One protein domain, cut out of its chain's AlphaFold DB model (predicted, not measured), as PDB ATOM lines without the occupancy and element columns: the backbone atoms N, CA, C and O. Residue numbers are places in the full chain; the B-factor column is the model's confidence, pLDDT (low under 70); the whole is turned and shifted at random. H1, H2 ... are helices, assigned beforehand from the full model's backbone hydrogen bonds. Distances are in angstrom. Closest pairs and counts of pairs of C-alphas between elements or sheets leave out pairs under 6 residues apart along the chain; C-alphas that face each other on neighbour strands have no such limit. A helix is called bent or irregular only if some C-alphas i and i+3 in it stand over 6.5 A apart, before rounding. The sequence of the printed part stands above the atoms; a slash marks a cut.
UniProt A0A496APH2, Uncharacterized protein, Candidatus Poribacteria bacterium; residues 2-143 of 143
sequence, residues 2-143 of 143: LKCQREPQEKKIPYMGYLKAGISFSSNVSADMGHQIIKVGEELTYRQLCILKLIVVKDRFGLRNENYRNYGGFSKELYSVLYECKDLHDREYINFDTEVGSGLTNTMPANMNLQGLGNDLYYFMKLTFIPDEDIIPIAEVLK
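What this domain is: This is residues 2 to 143 of the 143 residues of an uncharacterized protein of Candidatus Poribacteria bacterium (UniProt A0A496APH2). H1b, the second arm of the bent helix H1, and H2 form a helical hairpin at one end of a body of crossed helices. H3 runs through the middle, crossed by H4, H5 and H6. The printed part has 142 residues with six named helices, H1 to H6, and no named strand: all helix, compact, radius of gyration of the C-alphas 15.3 A, spans 49 by 37 by 27 A.

Where its parts are: H1, residues 2 to 24, assigned as one helix by its hydrogen bonds, is bent: C-alphas 11 and 14 are 7.0 A apart. Its arms are H1a, residues 2 to 11, from C-alpha 2 at (89.714, 120.417, 68.030), and H1b, residues 14 to 24. H2 is residues 31 to 43, H3 46 to 60, 20.7 A, H4 76 to 90, 20.9 A, H5 117 to 124, and H6 132 to 141, ending at C-alpha 141 (71.148, 112.107, 54.455).

How they stand to each other: H1b and H2 form a hairpin at a shallow tilt of 10 degrees; closest C-alphas, Ile 23 and Gly 34, 5.8 A. H3 touches H6, about perpendicular at 81 degrees; closest C-alphas, Cys 50 and Ile 135, 5.6 A. Every O i to N i+4 pair is within hydrogen-bond range in H1b, H2 and H5; H1a has 5 of 6, H3 8 of 11, H4 10 of 11, H6 4 of 6.

The domain as a whole: The printed part has no cut. Links H3 to H4 and H4 to H5 are long. pLDDT is under 70 at residues 2 to 6 and 98 to 102.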
ATOM      1  N   LEU A   2      90.319 120.167  66.703       58.62
ATOM      2  CA  LEU A   2      89.714 120.417  68.030       58.62
ATOM      3  C   LEU A   2      88.196 120.693  68.022       58.62
ATOM      4  O   LEU A   2      87.494 120.176  68.882       58.62
ATOM      5  N   LYS A   3      87.674 121.458  67.052       56.88
ATOM      6  CA  LYS A   3      86.235 121.787  66.975       56.88
ATOM      7  C   LYS A   3      85.360 120.549  66.717       56.88
ATOM      8  O   LYS A   3      84.394 120.325  67.432       56.88
ATOM      9  N   CYS A   4      85.779 119.695  65.776       59.44
ATOM     10  CA  CYS A   4      85.098 118.443  65.421       59.44
ATOM     11  C   CYS A   4      85.039 117.423  66.570       59.44
ATOM     12  O   CYS A   4      84.186 116.546  66.547       59.44
ATOM     13  N   GLN A   5      85.949 117.506  67.547       64.19
ATOM     14  CA  GLN A   5      85.940 116.643  68.732       64.19
ATOM     15  C   GLN A   5      85.203 117.283  69.909       64.19
ATOM     16  O   GLN A   5      84.455 116.597  70.595       64.19
ATOM     17  N   ARG A   6      85.400 118.584  70.148       69.31
ATOM     18  CA  ARG A   6      84.842 119.273  71.318       69.31
ATOM     19  C   ARG A   6      83.333 119.422  71.259       69.31
ATOM     20  O   ARG A   6      82.671 118.982  72.187       69.31
ATOM     21  N   GLU A   7      82.792 119.970  70.172       74.88
ATOM     22  CA  GLU A   7      81.357 120.276  70.105       74.88
ATOM     23  C   GLU A   7      80.482 119.020  70.281       74.88
ATOM     24  O   GLU A   7      79.566 119.051  71.104       74.88
ATOM     25  N   PRO A   8      80.765 117.872  69.624       80.75
ATOM     26  CA  PRO A   8      79.985 116.659  69.862       80.75
ATOM     27  C   PRO A   8      80.153 116.104  71.282       80.75
ATOM     28  O   PRO A   8      79.187 115.619  71.866       80.75
ATOM     29  N   GLN A   9      81.356 116.168  71.861       80.50
ATOM     30  CA  GLN A   9      81.584 115.662  73.219       80.50
ATOM     31  C   GLN A   9      80.905 116.534  74.275       80.50
ATOM     32  O   GLN A   9      80.311 115.996  75.204       80.50
ATOM     33  N   GLU A  10      80.908 117.855  74.105       88.31
ATOM     34  CA  GLU A  10      80.181 118.787  74.972       88.31
ATOM     35  C   GLU A  10      78.676 118.512  74.934       88.31
ATOM     36  O   GLU A  10      78.044 118.399  75.987       88.31
ATOM     37  N   LYS A  11      78.114 118.286  73.738       94.19
ATOM     38  CA  LYS A  11      76.706 117.895  73.588       94.19
ATOM     39  C   LYS A  11      76.381 116.559  74.259       94.19
ATOM     40  O   LYS A  11      75.266 116.382  74.730       94.19
ATOM     41  N   LYS A  12      77.332 115.626  74.359       96.38
ATOM     42  CA  LYS A  12      77.127 114.317  75.004       96.38
ATOM     43  C   LYS A  12      77.035 114.393  76.539       96.38
ATOM     44  O   LYS A  12      76.386 113.536  77.145       96.38
ATOM     45  N   ILE A  13      77.657 115.391  77.174       96.38
ATOM     46  CA  ILE A  13      77.809 115.479  78.642       96.38
ATOM     47  C   ILE A  13      76.480 115.330  79.409       96.38
ATOM     48  O   ILE A  13      76.439 114.504  80.326       96.38
ATOM     49  N   PRO A  14      75.389 116.048  79.068       97.50
ATOM     50  CA  PRO A  14      74.134 115.951  79.818       97.50
ATOM     51  C   PRO A  14      73.570 114.526  79.838       97.50
ATOM     52  O   PRO A  14      73.138 114.035  80.879       97.50
ATOM     53  N   TYR A  15      73.665 113.826  78.708       98.25
ATOM     54  CA  TYR A  15      73.150 112.466  78.541       98.25
ATOM     55  C   TYR A  15      73.960 111.430  79.329       98.25
ATOM     56  O   TYR A  15      73.395 110.472  79.855       98.25
ATOM     57  N   MET A  16      75.266 111.654  79.502       98.00
ATOM     58  CA  MET A  16      76.086 110.861  80.428       98.00
ATOM     59  C   MET A  16      75.715 111.111  81.894       98.00
ATOM     60  O   MET A  16      75.761 110.186  82.706       98.00
ATOM     61  N   GLY A  17      75.325 112.342  82.235       97.50
ATOM     62  CA  GLY A  17      74.780 112.673  83.551       97.50
ATOM     63  C   GLY A  17      73.485 111.912  83.834       97.50
ATOM     64  O   GLY A  17      73.368 111.271  84.881       97.50
ATOM     65  N   TYR A  18      72.552 111.906  82.876       98.00
ATOM     66  CA  TYR A  18      71.318 111.124  82.977       98.00
ATOM     67  C   TYR A  18      71.586 109.630  83.128       98.00
ATOM     68  O   TYR A  18      70.976 109.000  83.987       98.00
ATOM     69  N   LEU A  19      72.539 109.088  82.365       97.69
ATOM     70  CA  LEU A  19      72.908 107.679  82.437       97.69
ATOM     71  C   LEU A  19      73.364 107.270  83.837       97.69
ATOM     72  O   LEU A  19      72.839 106.319  84.415       97.69
ATOM     73  N   LYS A  20      74.334 108.009  84.387       96.38
ATOM     74  CA  LYS A  20      74.923 107.709  85.697       96.38
ATOM     75  C   LYS A  20      73.879 107.834  86.802       96.38
ATOM     76  O   LYS A  20      73.747 106.919  87.605       96.38
ATOM     77  N   ALA A  21      73.083 108.904  86.792       95.69
ATOM     78  CA  ALA A  21      71.992 109.064  87.750       95.69
ATOM     79  C   ALA A  21      70.941 107.946  87.612       95.69
ATOM     80  O   ALA A  21      70.555 107.333  88.604       95.69
ATOM     81  N   GLY A  22      70.510 107.641  86.388       93.50
ATOM     82  CA  GLY A  22      69.492 106.629  86.120       93.50
ATOM     83  C   GLY A  22      69.901 105.230  86.576       93.50
ATOM     84  O   GLY A  22      69.083 104.521  87.151       93.50
ATOM     85  N   ILE A  23      71.165 104.851  86.373       94.00
ATOM     86  CA  ILE A  23      71.691 103.546  86.795       94.00
ATOM     87  C   ILE A  23      71.901 103.494  88.310       94.00
ATOM     88  O   ILE A  23      71.473 102.530  88.936       94.00
ATOM     89  N   SER A  24      72.502 104.523  88.922       91.00
ATOM     90  CA  SER A  24      72.800 104.528  90.364       91.00
ATOM     91  C   SER A  24      71.563 104.417  91.262       91.00
ATOM     92  O   SER A  24      71.688 103.966  92.397       91.00
ATOM     93  N   PHE A  25      70.388 104.818  90.771       89.25
ATOM     94  CA  PHE A  25      69.132 104.776  91.526       89.25
ATOM     95  C   PHE A  25      68.124 103.740  91.002       89.25
ATOM     96  O   PHE A  25      66.984 103.710  91.465       89.25
ATOM     97  N   SER A  26      68.509 102.890  90.047       91.19
ATOM     98  CA  SER A  26      67.621 101.852  89.516       91.19
ATOM     99  C   SER A  26      67.665 100.591  90.376       91.19
ATOM    100  O   SER A  26      68.708  99.960  90.508       91.19
ATOM    101  N   SER A  27      66.513 100.161  90.902       89.44
ATOM    102  CA  SER A  27      66.381  98.869  91.596       89.44
ATOM    103  C   SER A  27      66.408  97.663  90.650       89.44
ATOM    104  O   SER A  27      66.540  96.533  91.106       89.44
ATOM    105  N   ASN A  28      66.250  97.897  89.345       89.81
ATOM    106  CA  ASN A  28      66.080  96.851  88.334       89.81
ATOM    107  C   ASN A  28      67.350  96.617  87.502       89.81
ATOM    108  O   ASN A  28      67.325  95.828  86.562       89.81
ATOM    109  N   VAL A  29      68.446  97.314  87.816       92.81
ATOM    110  CA  VAL A  29      69.730  97.192  87.117       92.81
ATOM    111  C   VAL A  29      70.766  96.696  88.115       92.81
ATOM    112  O   VAL A  29      71.018  97.341  89.130       92.81
ATOM    113  N   SER A  30      71.364  95.535  87.840       94.62
ATOM    114  CA  SER A  30      72.476  95.029  88.646       94.62
ATOM    115  C   SER A  30      73.720  95.902  88.465       94.62
ATOM    116  O   SER A  30      73.858  96.605  87.464       94.62
ATOM    117  N   ALA A  31      74.663  95.834  89.406       93.38
ATOM    118  CA  ALA A  31      75.922  96.572  89.298       93.38
ATOM    119  C   ALA A  31      76.699  96.217  88.013       93.38
ATOM    120  O   ALA A  31      77.203  97.114  87.340       93.38
ATOM    121  N   ASP A  32      76.731  94.934  87.639       95.56
ATOM    122  CA  ASP A  32      77.430  94.456  86.441       95.56
ATOM    123  C   ASP A  32      76.779  94.975  85.153       95.56
ATOM    124  O   ASP A  32      77.461  95.499  84.270       95.56
ATOM    125  N   MET A  33      75.446  94.906  85.069       94.44
ATOM    126  CA  MET A  33      74.703  95.459  83.937       94.44
ATOM    127  C   MET A  33      74.868  96.980  83.875       94.44
ATOM    128  O   MET A  33      75.115  97.536  82.807       94.44
ATOM    129  N   GLY A  34      74.809  97.659  85.020       96.00
ATOM    130  CA  GLY A  34      75.050  99.094  85.119       96.00
ATOM    131  C   GLY A  34      76.436  99.482  84.605       96.00
ATOM    132  O   GLY A  34      76.559 100.415  83.814       96.00
ATOM    133  N   HIS A  35      77.474  98.732  84.986       95.50
ATOM    134  CA  HIS A  35      78.829  98.934  84.474       95.50
ATOM    135  C   HIS A  35      78.892  98.754  82.951       95.50
ATOM    136  O   HIS A  35      79.475  99.591  82.258       95.50
ATOM    137  N   GLN A  36      78.247  97.712  82.417       95.69
ATOM    138  CA  GLN A  36      78.197  97.459  80.979       95.69
ATOM    139  C   GLN A  36      77.512  98.600  80.215       95.69
ATOM    140  O   GLN A  36      78.070  99.086  79.230       95.69
ATOM    141  N   ILE A  37      76.348  99.073  80.671       96.50
ATOM    142  CA  ILE A  37      75.625 100.169  80.007       96.50
ATOM    143  C   ILE A  37      76.448 101.467  80.069       96.50
ATOM    144  O   ILE A  37      76.558 102.162  79.059       96.50
ATOM    145  N   ILE A  38      77.059 101.789  81.218       97.38
ATOM    146  CA  ILE A  38      77.915 102.983  81.358       97.38
ATOM    147  C   ILE A  38      79.075 102.929  80.369       97.38
ATOM    148  O   ILE A  38      79.289 103.898  79.642       97.38
ATOM    149  N   LYS A  39      79.781 101.797  80.306       97.50
ATOM    150  CA  LYS A  39      80.906 101.607  79.389       97.50
ATOM    151  C   LYS A  39      80.488 101.835  77.936       97.50
ATOM    152  O   LYS A  39      81.131 102.597  77.220       97.50
ATOM    153  N   VAL A  40      79.378 101.233  77.510       97.06
ATOM    154  CA  VAL A  40      78.865 101.418  76.145       97.06
ATOM    155  C   VAL A  40      78.472 102.874  75.890       97.06
ATOM    156  O   VAL A  40      78.830 103.440  74.856       97.06
ATOM    157  N   GLY A  41      77.784 103.506  76.842       97.00
ATOM    158  CA  GLY A  41      77.430 104.920  76.767       97.00
ATOM    159  C   GLY A  41      78.658 105.815  76.608       97.00
ATOM    160  O   GLY A  41      78.613 106.763  75.829       97.00
ATOM    161  N   GLU A  42      79.775 105.507  77.272       96.19
ATOM    162  CA  GLU A  42      81.052 106.227  77.147       96.19
ATOM    163  C   GLU A  42      81.709 106.039  75.769       96.19
ATOM    164  O   GLU A  42      82.231 107.013  75.221       96.19
ATOM    165  N   GLU A  43      81.600 104.856  75.166       96.06
ATOM    166  CA  GLU A  43      82.185 104.530  73.857       96.06
ATOM    167  C   GLU A  43      81.447 105.163  72.664       96.06
ATOM    168  O   GLU A  43      82.089 105.504  71.669       96.06
ATOM    169  N   LEU A  44      80.121 105.337  72.731       97.31
ATOM    170  CA  LEU A  44      79.342 105.864  71.599       97.31
ATOM    171  C   LEU A  44      79.592 107.353  71.333       97.31
ATOM    172  O   LEU A  44      79.690 108.169  72.251       97.31
ATOM    173  N   THR A  45      79.630 107.755  70.065       96.69
ATOM    174  CA  THR A  45      79.705 109.180  69.708       96.69
ATOM    175  C   THR A  45      78.361 109.877  69.934       96.69
ATOM    176  O   THR A  45      77.305 109.247  69.951       96.69
ATOM    177  N   TYR A  46      78.365 111.208  70.050       97.56
ATOM    178  CA  TYR A  46      77.107 111.960  70.119       97.56
ATOM    179  C   TYR A  46      76.226 111.761  68.876       97.56
ATOM    180  O   TYR A  46      75.007 111.675  68.996       97.56
ATOM    181  N   ARG A  47      76.830 111.618  67.687       97.44
ATOM    182  CA  ARG A  47      76.088 111.354  66.447       97.44
ATOM    183  C   ARG A  47      75.426 109.973  66.467       97.44
ATOM    184  O   ARG A  47      74.276 109.861  66.063       97.44
ATOM    185  N   GLN A  48      76.068 108.971  67.067       98.25
ATOM    186  CA  GLN A  48      75.439 107.672  67.311       98.25
ATOM    187  C   GLN A  48      74.258 107.772  68.283       98.25
ATOM    188  O   GLN A  48      73.219 107.174  68.023       98.25
ATOM    189  N   LEU A  49      74.347 108.586  69.343       98.69
ATOM    190  CA  LEU A  49      73.190 108.860  70.215       98.69
ATOM    191  C   LEU A  49      72.047 109.551  69.451       98.69
ATOM    192  O   LEU A  49      70.878 109.221  69.650       98.69
ATOM    193  N   CYS A  50      72.382 110.467  68.540       98.62
ATOM    194  CA  CYS A  50      71.422 111.099  67.636       98.62
ATOM    195  C   CYS A  50      70.766 110.075  66.696       98.62
ATOM    196  O   CYS A  50      69.557 110.143  66.488       98.62
ATOM    197  N   ILE A  51      71.515 109.090  66.183       98.56
ATOM    198  CA  ILE A  51      70.965 107.978  65.388       98.56
ATOM    199  C   ILE A  51      70.004 107.135  66.234       98.56
ATOM    200  O   ILE A  51      68.890 106.872  65.787       98.56
ATOM    201  N   LEU A  52      70.368 106.771  67.471       98.69
ATOM    202  CA  LEU A  52      69.463 106.041  68.371       98.69
ATOM    203  C   LEU A  52      68.167 106.824  68.625       98.69
ATOM    204  O   LEU A  52      67.078 106.248  68.596       98.69
ATOM    205  N   LYS A  53      68.262 108.147  68.823       98.62
ATOM    206  CA  LYS A  53      67.085 109.019  68.906       98.62
ATOM    207  C   LYS A  53      66.270 108.965  67.619       98.62
ATOM    208  O   LYS A  53      65.072 108.708  67.707       98.62
ATOM    209  N   LEU A  54      66.900 109.190  66.465       98.69
ATOM    210  CA  LEU A  54      66.254 109.213  65.151       98.69
ATOM    211  C   LEU A  54      65.464 107.929  64.889       98.69
ATOM    212  O   LEU A  54      64.327 108.014  64.448       98.69
ATOM    213  N   ILE A  55      66.014 106.764  65.231       98.06
ATOM    214  CA  ILE A  55      65.361 105.456  65.061       98.06
ATOM    215  C   ILE A  55      63.996 105.379  65.761       98.06
ATOM    216  O   ILE A  55      63.054 104.801  65.212       98.06
ATOM    217  N   VAL A  56      63.863 105.980  66.946       98.25
ATOM    218  CA  VAL A  56      62.600 105.991  67.709       98.25
ATOM    219  C   VAL A  56      61.571 106.946  67.106       98.25
ATOM    220  O   VAL A  56      60.373 106.760  67.283       98.25
ATOM    221  N   VAL A  57      62.019 107.971  66.384       97.81
ATOM    222  CA  VAL A  57      61.162 109.049  65.866       97.81
ATOM    223  C   VAL A  57      61.133 109.120  64.335       97.81
ATOM    224  O   VAL A  57      60.699 110.133  63.777       97.81
ATOM    225  N   LYS A  58      61.618 108.065  63.670       96.44
ATOM    226  CA  LYS A  58      61.904 107.990  62.229       96.44
ATOM    227  C   LYS A  58      60.691 108.262  61.344       96.44
ATOM    228  O   LYS A  58      60.837 108.884  60.294       96.44
ATOM    229  N   ASP A  59      59.498 107.901  61.812       95.19
ATOM    230  CA  ASP A  59      58.242 108.062  61.069       95.19
ATOM    231  C   ASP A  59      57.918 109.535  60.762       95.19
ATOM    232  O   ASP A  59      57.179 109.832  59.828       95.19
ATOM    233  N   ARG A  60      58.520 110.482  61.498       96.19
ATOM    234  CA  ARG A  60      58.375 111.929  61.255       96.19
ATOM    235  C   ARG A  60      59.214 112.450  60.083       96.19
ATOM    236  O   ARG A  60      59.002 113.583  59.663       96.19
ATOM    237  N   PHE A  61      60.184 111.674  59.594       95.75
ATOM    238  CA  PHE A  61      61.224 112.161  58.677       95.75
ATOM    239  C   PHE A  61      61.151 111.579  57.265       95.75
ATOM    240  O   PHE A  61      61.882 112.050  56.396       95.75
ATOM    241  N   GLY A  62      60.292 110.583  57.020       95.31
ATOM    242  CA  GLY A  62      60.175 109.951  55.703       95.31
ATOM    243  C   GLY A  62      61.494 109.338  55.227       95.31
ATOM    244  O   GLY A  62      61.919 109.604  54.107       95.31
ATOM    245  N   LEU A  63      62.169 108.584  56.104       95.81
ATOM    246  CA  LEU A  63      63.443 107.939  55.779       95.81
ATOM    247  C   LEU A  63      63.283 106.919  54.645       95.81
ATOM    248  O   LEU A  63      62.195 106.373  54.433       95.81
ATOM    249  N   ARG A  64      64.387 106.604  53.963       93.38
ATOM    250  CA  ARG A  64      64.407 105.611  52.888       93.38
ATOM    251  C   ARG A  64      63.872 104.257  53.370       93.38
ATOM    252  O   ARG A  64      64.357 103.699  54.356       93.38
ATOM    253  N   ASN A  65      62.907 103.703  52.638       91.62
ATOM    254  CA  ASN A  65      62.256 102.415  52.921       91.62
ATOM    255  C   ASN A  65      62.820 101.238  52.104       91.62
ATOM    256  O   ASN A  65      62.245 100.155  52.084       91.62
ATOM    257  N   GLU A  66      63.952 101.447  51.439       90.25
ATOM    258  CA  GLU A  66      64.646 100.473  50.603       90.25
ATOM    259  C   GLU A  66      66.122 100.405  50.992       90.25
ATOM    260  O   GLU A  66      66.704 101.374  51.483       90.25
ATOM    261  N   ASN A  67      66.763  99.277  50.691       89.19
ATOM    262  CA  ASN A  67      68.210  99.162  50.826       89.19
ATOM    263  C   ASN A  67      68.944  99.981  49.737       89.19
ATOM    264  O   ASN A  67      68.353 100.460  48.762       89.19
ATOM    265  N   TYR A  68      70.253 100.148  49.905       90.06
ATOM    266  CA  TYR A  68      71.133 100.895  49.004       90.06
ATOM    267  C   TYR A  68      71.924  99.989  48.033       90.06
ATOM    268  O   TYR A  68      72.930 100.421  47.476       90.06
ATOM    269  N   ARG A  69      71.521  98.728  47.804       86.25
ATOM    270  CA  ARG A  69      72.267  97.792  46.923       86.25
ATOM    271  C   ARG A  69      72.362  98.265  45.475       86.25
ATOM    272  O   ARG A  69      73.393  98.074  44.844       86.25
ATOM    273  N   ASN A  70      71.305  98.905  44.984       84.06
ATOM    274  CA  ASN A  70      71.227  99.442  43.623       84.06
ATOM    275  C   ASN A  70      71.522 100.950  43.574       84.06
ATOM    276  O   ASN A  70      71.196 101.618  42.595       84.06
ATOM    277  N   TYR A  71      72.095 101.507  44.644       82.19
ATOM    278  CA  TYR A  71      72.380 102.931  44.721       82.19
ATOM    279  C   TYR A  71      73.636 103.242  43.896       82.19
ATOM    280  O   TYR A  71      74.722 102.746  44.191       82.19
ATOM    281  N   GLY A  72      73.487 104.049  42.841       71.69
ATOM    282  CA  GLY A  72      74.522 104.312  41.825       71.69
ATOM    283  C   GLY A  72      75.759 105.090  42.302       71.69
ATOM    284  O   GLY A  72      76.616 105.422  41.487       71.69
ATOM    285  N   GLY A  73      75.861 105.388  43.601       78.94
ATOM    286  CA  GLY A  73      77.014 106.025  44.235       78.94
ATOM    287  C   GLY A  73      76.668 106.624  45.601       78.94
ATOM    288  O   GLY A  73      75.597 107.197  45.781       78.94
ATOM    289  N   PHE A  74      77.577 106.509  46.572       84.44
ATOM    290  CA  PHE A  74      77.404 107.081  47.911       84.44
ATOM    291  C   PHE A  74      78.104 108.437  48.016       84.44
ATOM    292  O   PHE A  74      79.300 108.542  47.730       84.44
ATOM    293  N   SER A  75      77.389 109.471  48.473       91.06
ATOM    294  CA  SER A  75      78.040 110.710  48.907       91.06
ATOM    295  C   SER A  75      78.905 110.454  50.148       91.06
ATOM    296  O   SER A  75      78.730 109.452  50.854       91.06
ATOM    297  N   LYS A  76      79.854 111.357  50.431       91.81
ATOM    298  CA  LYS A  76      80.712 111.246  51.624       91.81
ATOM    299  C   LYS A  76      79.889 111.277  52.907       91.81
ATOM    300  O   LYS A  76      80.156 110.545  53.856       91.81
ATOM    301  N   GLU A  77      78.857 112.097  52.888       94.25
ATOM    302  CA  GLU A  77      77.911 112.309  53.966       94.25
ATOM    303  C   GLU A  77      77.131 111.018  54.226       94.25
ATOM    304  O   GLU A  77      77.147 110.519  55.354       94.25
ATOM    305  N   LEU A  78      76.560 110.422  53.173       93.81
ATOM    306  CA  LEU A  78      75.790 109.185  53.262       93.81
ATOM    307  C   LEU A  78      76.634 108.018  53.759       93.81
ATOM    308  O   LEU A  78      76.256 107.381  54.742       93.81
ATOM    309  N   TYR A  79      77.797 107.758  53.156       91.94
ATOM    310  CA  TYR A  79      78.604 106.621  53.604       91.94
ATOM    311  C   TYR A  79      79.061 106.807  55.067       91.94
ATOM    312  O   TYR A  79      79.145 105.826  55.807       91.94
ATOM    313  N   SER A  80      79.302 108.049  55.516       94.38
ATOM    314  CA  SER A  80      79.689 108.320  56.907       94.38
ATOM    315  C   SER A  80      78.590 107.976  57.918       94.38
ATOM    316  O   SER A  80      78.910 107.495  59.004       94.38
ATOM    317  N   VAL A  81      77.315 108.205  57.579       95.94
ATOM    318  CA  VAL A  81      76.175 107.856  58.443       95.94
ATOM    319  C   VAL A  81      75.918 106.352  58.389       95.94
ATOM    320  O   VAL A  81      75.719 105.729  59.429       95.94
ATOM    321  N   LEU A  82      76.015 105.739  57.206       94.25
ATOM    322  CA  LEU A  82      75.851 104.291  57.054       94.25
ATOM    323  C   LEU A  82      76.898 103.493  57.843       94.25
ATOM    324  O   LEU A  82      76.552 102.450  58.393       94.25
ATOM    325  N   TYR A  83      78.146 103.970  57.951       94.44
ATOM    326  CA  TYR A  83      79.143 103.335  58.825       94.44
ATOM    327  C   TYR A  83      78.765 103.402  60.302       94.44
ATOM    328  O   TYR A  83      79.005 102.433  61.014       94.44
ATOM    329  N   GLU A  84      78.160 104.494  60.770       96.00
ATOM    330  CA  GLU A  84      77.698 104.570  62.160       96.00
ATOM    331  C   GLU A  84      76.491 103.670  62.417       96.00
ATOM    332  O   GLU A  84      76.457 102.989  63.439       96.00
ATOM    333  N   CYS A  85      75.538 103.605  61.482       95.44
ATOM    334  CA  CYS A  85      74.443 102.636  61.546       95.44
ATOM    335  C   CYS A  85      74.983 101.200  61.564       95.44
ATOM    336  O   CYS A  85      74.515 100.379  62.348       95.44
ATOM    337  N   LYS A  86      75.992 100.896  60.740       93.38
ATOM    338  CA  LYS A  86      76.625  99.576  60.725       93.38
ATOM    339  C   LYS A  86      77.365  99.272  62.026       93.38
ATOM    340  O   LYS A  86      77.206  98.172  62.527       93.38
ATOM    341  N   ASP A  87      78.115 100.218  62.591       95.19
ATOM    342  CA  ASP A  87      78.769 100.029  63.895       95.19
ATOM    343  C   ASP A  87      77.738  99.719  64.991       95.19
ATOM    344  O   ASP A  87      77.882  98.752  65.733       95.19
ATOM    345  N   LEU A  88      76.639 100.480  65.038       96.44
ATOM    346  CA  LEU A  88      75.544 100.239  65.981       96.44
ATOM    347  C   LEU A  88      74.870  98.874  65.769       96.44
ATOM    348  O   LEU A  88      74.477  98.230  66.742       96.44
ATOM    349  N   HIS A  89      74.735  98.438  64.518       94.44
ATOM    350  CA  HIS A  89      74.175  97.135  64.169       94.44
ATOM    351  C   HIS A  89      75.118  95.985  64.540       94.44
ATOM    352  O   HIS A  89      74.690  95.012  65.150       94.44
ATOM    353  N   ASP A  90      76.405  96.092  64.204       93.12
ATOM    354  CA  ASP A  90      77.422  95.073  64.494       93.12
ATOM    355  C   ASP A  90      77.632  94.893  66.006       93.12
ATOM    356  O   ASP A  90      78.006  93.816  66.461       93.12
ATOM    357  N   ARG A  91      77.354  95.940  66.792       94.56
ATOM    358  CA  ARG A  91      77.323  95.908  68.262       94.56
ATOM    359  C   ARG A  91      75.979  95.452  68.841       94.56
ATOM    360  O   ARG A  91      75.814  95.462  70.057       94.56
ATOM    361  N   GLU A  92      75.032  95.083  67.982       94.00
ATOM    362  CA  GLU A  92      73.684  94.621  68.318       94.00
ATOM    363  C   GLU A  92      72.829  95.640  69.093       94.00
ATOM    364  O   GLU A  92      71.918  95.254  69.820       94.00
ATOM    365  N   TYR A  93      73.065  96.946  68.941       96.88
ATOM    366  CA  TYR A  93      72.223  97.984  69.566       96.88
ATOM    367  C   TYR A  93      71.024  98.364  68.703       96.88
ATOM    368  O   TYR A  93      70.026  98.886  69.207       96.88
ATOM    369  N   ILE A  94      71.122  98.101  67.401       95.62
ATOM    370  CA  ILE A  94      70.046  98.296  66.437       95.62
ATOM    371  C   ILE A  94      69.953  97.086  65.507       95.62
ATOM    372  O   ILE A  94      70.927  96.357  65.333       95.62
ATOM    373  N   ASN A  95      68.806  96.911  64.862       92.62
ATOM    374  CA  ASN A  95      68.624  95.978  63.751       92.62
ATOM    375  C   ASN A  95      67.977  96.685  62.550       92.62
ATOM    376  O   ASN A  95      67.451  97.787  62.697       92.62
ATOM    377  N   PHE A  96      68.038  96.058  61.371       85.19
ATOM    378  CA  PHE A  96      67.437  96.561  60.123       85.19
ATOM    379  C   PHE A  96      66.170  95.805  59.690       85.19
ATOM    380  O   PHE A  96      65.645  96.094  58.619       85.19
ATOM    381  N   ASP A  97      65.708  94.834  60.485       74.25
ATOM    382  CA  ASP A  97      64.578  93.948  60.152       74.25
ATOM    383  C   ASP A  97      64.729  93.230  58.786       74.25
ATOM    384  O   ASP A  97      63.782  93.082  58.017       74.25
ATOM    385  N   THR A  98      65.957  92.805  58.439       63.56
ATOM    386  CA  THR A  98      66.239  92.073  57.188       63.56
ATOM    387  C   THR A  98      66.989  90.766  57.429       63.56
ATOM    388  O   THR A  98      68.014  90.761  58.109       63.56
ATOM    389  N   GLU A  99      66.548  89.687  56.779       56.25
ATOM    390  CA  GLU A  99      67.095  88.330  56.947       56.25
ATOM    391  C   GLU A  99      68.461  88.080  56.274       56.25
ATOM    392  O   GLU A  99      69.073  87.044  56.526       56.25
ATOM    393  N   VAL A 100      68.982  88.971  55.411       56.34
ATOM    394  CA  VAL A 100      70.168  88.633  54.594       56.34
ATOM    395  C   VAL A 100      71.152  89.796  54.386       56.34
ATOM    396  O   VAL A 100      70.896  90.725  53.615       56.34
ATOM    397  N   GLY A 101      72.346  89.646  54.979       56.38
ATOM    398  CA  GLY A 101      73.617  90.248  54.545       56.38
ATOM    399  C   GLY A 101      74.213  91.333  55.461       56.38
ATOM    400  O   GLY A 101      73.546  92.299  55.812       56.38
ATOM    401  N   SER A 102      75.522  91.251  55.738       63.84
ATOM    402  CA  SER A 102      76.288  92.225  56.546       63.84
ATOM    403  C   SER A 102      77.040  93.242  55.672       63.84
ATOM    404  O   SER A 102      78.243  93.131  55.445       63.84
ATOM    405  N   GLY A 103      76.334  94.239  55.137       76.12
ATOM    406  CA  GLY A 103      76.929  95.268  54.276       76.12
ATOM    407  C   GLY A 103      76.255  96.624  54.442       76.12
ATOM    408  O   GLY A 103      75.061  96.684  54.709       76.12
ATOM    409  N   LEU A 104      77.011  97.712  54.244       81.81
ATOM    410  CA  LEU A 104      76.501  99.094  54.332       81.81
ATOM    411  C   LEU A 104      75.294  99.329  53.419       81.81
ATOM    412  O   LEU A 104      74.382 100.077  53.754       81.81
ATOM    413  N   THR A 105      75.294  98.668  52.262       86.12
ATOM    414  CA  THR A 105      74.238  98.764  51.258       86.12
ATOM    415  C   THR A 105      72.948  98.065  51.674       86.12
ATOM    416  O   THR A 105      71.933  98.261  51.016       86.12
ATOM    417  N   ASN A 106      72.956  97.263  52.742       83.94
ATOM    418  CA  ASN A 106      71.782  96.526  53.214       83.94
ATOM    419  C   ASN A 106      70.960  97.319  54.236       83.94
ATOM    420  O   ASN A 106      69.848  96.912  54.549       83.94
ATOM    421  N   THR A 107      71.481  98.448  54.724       87.88
ATOM    422  CA  THR A 107      70.771  99.340  55.639       87.88
ATOM    423  C   THR A 107      69.458  99.809  55.015       87.88
ATOM    424  O   THR A 107      69.458 100.370  53.919       87.88
ATOM    425  N   MET A 108      68.356  99.605  55.736       91.56
ATOM    426  CA  MET A 108      67.024 100.126  55.417       91.56
ATOM    427  C   MET A 108      66.625 101.126  56.509       91.56
ATOM    428  O   MET A 108      66.146 100.707  57.564       91.56
ATOM    429  N   PRO A 109      66.862 102.437  56.315       93.75
ATOM    430  CA  PRO A 109      66.705 103.428  57.378       93.75
ATOM    431  C   PRO A 109      65.323 103.458  58.039       93.75
ATOM    432  O   PRO A 109      65.234 103.554  59.264       93.75
ATOM    433  N   ALA A 110      64.251 103.322  57.254       94.94
ATOM    434  CA  ALA A 110      62.883 103.287  57.771       94.94
ATOM    435  C   ALA A 110      62.573 102.036  58.615       94.94
ATOM    436  O   ALA A 110      61.658 102.073  59.431       94.94
ATOM    437  N   ASN A 111      63.350 100.959  58.470       93.12
ATOM    438  CA  ASN A 111      63.141  99.694  59.181       93.12
ATOM    439  C   ASN A 111      64.107  99.514  60.360       93.12
ATOM    440  O   ASN A 111      64.127  98.461  60.991       93.12
ATOM    441  N   MET A 112      64.912 100.532  60.681       94.44
ATOM    442  CA  MET A 112      65.783 100.469  61.848       94.44
ATOM    443  C   MET A 112      64.967 100.381  63.139       94.44
ATOM    444  O   MET A 112      64.042 101.173  63.342       94.44
ATOM    445  N   ASN A 113      65.361  99.495  64.051       96.44
ATOM    446  CA  ASN A 113      64.796  99.416  65.398       96.44
ATOM    447  C   ASN A 113      65.893  99.318  66.453       96.44
ATOM    448  O   ASN A 113      66.957  98.755  66.206       96.44
ATOM    449  N   LEU A 114      65.618  99.868  67.637       97.50
ATOM    450  CA  LEU A 114      66.462  99.665  68.809       97.50
ATOM    451  C   LEU A 114      66.289  98.240  69.336       97.50
ATOM    452  O   LEU A 114      65.180  97.701  69.342       97.50
ATOM    453  N   GLN A 115      67.364  97.651  69.848       95.81
ATOM    454  CA  GLN A 115      67.317  96.353  70.518       95.81
ATOM    455  C   GLN A 115      68.360  96.276  71.636       95.81
ATOM    456  O   GLN A 115      69.301  97.070  71.664       95.81
ATOM    457  N   GLY A 116      68.191  95.321  72.558       94.00
ATOM    458  CA  GLY A 116      69.142  95.073  73.647       94.00
ATOM    459  C   GLY A 116      69.575  96.360  74.359       94.00
ATOM    460  O   GLY A 116      68.738  97.197  74.707       94.00
ATOM    461  N   LEU A 117      70.893  96.557  74.474       95.94
ATOM    462  CA  LEU A 117      71.482  97.747  75.097       95.94
ATOM    463  C   LEU A 117      71.127  99.060  74.381       95.94
ATOM    464  O   LEU A 117      71.179 100.112  75.006       95.94
ATOM    465  N   GLY A 118      70.727  99.042  73.106       97.88
ATOM    466  CA  GLY A 118      70.234 100.237  72.417       97.88
ATOM    467  C   GLY A 118      68.973 100.816  73.064       97.88
ATOM    468  O   GLY A 118      68.866 102.036  73.209       97.88
ATOM    469  N   ASN A 119      68.058  99.954  73.527       97.75
ATOM    470  CA  ASN A 119      66.876 100.380  74.284       97.75
ATOM    471  C   ASN A 119      67.266 100.945  75.654       97.75
ATOM    472  O   ASN A 119      66.779 102.010  76.041       97.75
ATOM    473  N   ASP A 120      68.181 100.270  76.355       97.31
ATOM    474  CA  ASP A 120      68.666 100.718  77.661       97.31
ATOM    475  C   ASP A 120      69.347 102.086  77.563       97.31
ATOM    476  O   ASP A 120      69.047 102.993  78.340       97.31
ATOM    477  N   LEU A 121      70.213 102.283  76.567       98.12
ATOM    478  CA  LEU A 121      70.876 103.562  76.320       98.12
ATOM    479  C   LEU A 121      69.858 104.656  76.013       98.12
ATOM    480  O   LEU A 121      69.915 105.721  76.629       98.12
ATOM    481  N   TYR A 122      68.894 104.402  75.123       98.56
ATOM    482  CA  TYR A 122      67.845 105.378  74.822       98.56
ATOM    483  C   TYR A 122      67.098 105.825  76.086       98.56
ATOM    484  O   TYR A 122      66.911 107.028  76.315       98.56
ATOM    485  N   TYR A 123      66.724 104.864  76.930       97.50
ATOM    486  CA  TYR A 123      65.973 105.104  78.154       97.50
ATOM    487  C   TYR A 123      66.795 105.806  79.247       97.50
ATOM    488  O   TYR A 123      66.374 106.851  79.762       97.50
ATOM    489  N   PHE A 124      67.956 105.256  79.615       97.75
ATOM    490  CA  PHE A 124      68.758 105.754  80.736       97.75
ATOM    491  C   PHE A 124      69.498 107.044  80.398       97.75
ATOM    492  O   PHE A 124      69.591 107.925  81.249       97.75
ATOM    493  N   MET A 125      69.958 107.212  79.156       98.25
ATOM    494  CA  MET A 125      70.583 108.464  78.722       98.25
ATOM    495  C   MET A 125      69.558 109.565  78.421       98.25
ATOM    496  O   MET A 125      69.953 110.680  78.100       98.25
ATOM    497  N   LYS A 126      68.249 109.275  78.509       98.19
ATOM    498  CA  LYS A 126      67.155 110.205  78.183       98.19
ATOM    499  C   LYS A 126      67.303 110.812  76.788       98.19
ATOM    500  O   LYS A 126      67.087 112.009  76.592       98.19
ATOM    501  N   LEU A 127      67.619 109.975  75.796       98.56
ATOM    502  CA  LEU A 127      67.875 110.434  74.425       98.56
ATOM    503  C   LEU A 127      66.656 111.108  73.786       98.56
ATOM    504  O   LEU A 127      66.806 111.858  72.829       98.56
ATOM    505  N   THR A 128      65.455 110.931  74.352       98.31
ATOM    506  CA  THR A 128      64.273 111.715  73.973       98.31
ATOM    507  C   THR A 128      64.491 113.234  74.037       98.31
ATOM    508  O   THR A 128      63.819 113.941  73.288       98.31
ATOM    509  N   PHE A 129      65.414 113.727  74.871       98.31
ATOM    510  CA  PHE A 129      65.731 115.153  75.002       98.31
ATOM    511  C   PHE A 129      66.752 115.677  73.983       98.31
ATOM    512  O   PHE A 129      66.986 116.882  73.960       98.31
ATOM    513  N   ILE A 130      67.322 114.819  73.124       98.31
ATOM    514  CA  ILE A 130      68.111 115.291  71.976       98.31
ATOM    515  C   ILE A 130      67.207 116.152  71.082       98.31
ATOM    516  O   ILE A 130      66.125 115.681  70.704       98.31
ATOM    517  N   PRO A 131      67.618 117.393  70.755       97.94
ATOM    518  CA  PRO A 131      66.799 118.303  69.975       97.94
ATOM    519  C   PRO A 131      66.720 117.846  68.516       97.94
ATOM    520  O   PRO A 131      67.667 117.282  67.966       97.94
ATOM    521  N   ASP A 132      65.585 118.115  67.866       97.44
ATOM    522  CA  ASP A 132      65.361 117.657  66.491       97.44
ATOM    523  C   ASP A 132      66.378 118.268  65.500       97.44
ATOM    524  O   ASP A 132      66.752 117.625  64.521       97.44
ATOM    525  N   GLU A 133      66.913 119.459  65.793       97.62
ATOM    526  CA  GLU A 133      67.979 120.112  65.013       97.62
ATOM    527  C   GLU A 133      69.257 119.268  64.875       97.62
ATOM    528  O   GLU A 133      69.956 119.380  63.868       97.62
ATOM    529  N   ASP A 134      69.538 118.389  65.842       97.12
ATOM    530  CA  ASP A 134      70.716 117.520  65.820       97.12
ATOM    531  C   ASP A 134      70.487 116.235  65.007       97.12
ATOM    532  O   ASP A 134      71.447 115.637  64.517       97.12
ATOM    533  N   ILE A 135      69.229 115.816  64.821       98.12
ATOM    534  CA  ILE A 135      68.885 114.610  64.048       98.12
ATOM    535  C   ILE A 135      68.437 114.924  62.618       98.12
ATOM    536  O   ILE A 135      68.589 114.065  61.751       98.12
ATOM    537  N   ILE A 136      67.934 116.135  62.340       98.31
ATOM    538  CA  ILE A 136      67.507 116.562  60.995       98.31
ATOM    539  C   ILE A 136      68.616 116.352  59.950       98.31
ATOM    540  O   ILE A 136      68.338 115.707  58.942       98.31
ATOM    541  N   PRO A 137      69.878 116.784  60.161       97.44
ATOM    542  CA  PRO A 137      70.933 116.584  59.165       97.44
ATOM    543  C   PRO A 137      71.216 115.108  58.870       97.44
ATOM    544  O   PRO A 137      71.564 114.755  57.748       97.44
ATOM    545  N   ILE A 138      71.060 114.238  59.871       98.12
ATOM    546  CA  ILE A 138      71.226 112.788  59.718       98.12
ATOM    547  C   ILE A 138      70.053 112.222  58.912       98.12
ATOM    548  O   ILE A 138      70.260 111.435  57.992       98.12
ATOM    549  N   ALA A 139      68.833 112.653  59.230       98.00
ATOM    550  CA  ALA A 139      67.623 112.231  58.545       98.00
ATOM    551  C   ALA A 139      67.627 112.625  57.063       98.00
ATOM    552  O   ALA A 139      67.322 111.781  56.230       98.00
ATOM    553  N   GLU A 140      68.028 113.856  56.721       97.44
ATOM    554  CA  GLU A 140      68.130 114.311  55.322       97.44
ATOM    555  C   GLU A 140      69.086 113.448  54.496       97.44
ATOM    556  O   GLU A 140      68.828 113.172  53.327       97.44
ATOM    557  N   VAL A 141      70.177 112.988  55.109       95.81
ATOM    558  CA  VAL A 141      71.148 112.107  54.455       95.81
ATOM    559  C   VAL A 141      70.587 110.692  54.253       95.81
ATOM    560  O   VAL A 141      70.994 110.020  53.313       95.81
ATOM    561  N   LEU A 142      69.666 110.238  55.107       95.12
ATOM    562  CA  LEU A 142      69.081 108.889  55.090       95.12
ATOM    563  C   LEU A 142      67.754 108.778  54.312       95.12
ATOM    564  O   LEU A 142      67.081 107.746  54.408       95.12
ATOM    565  N   LYS A 143      67.359 109.818  53.575       92.75
ATOM    566  CA  LYS A 143      66.219 109.777  52.645       92.75
ATOM    567  C   LYS A 143      66.547 109.030  51.348       92.75
ATOM    568  O   LYS A 143      67.744 108.863  51.020       92.75
TER     569      LYS A 143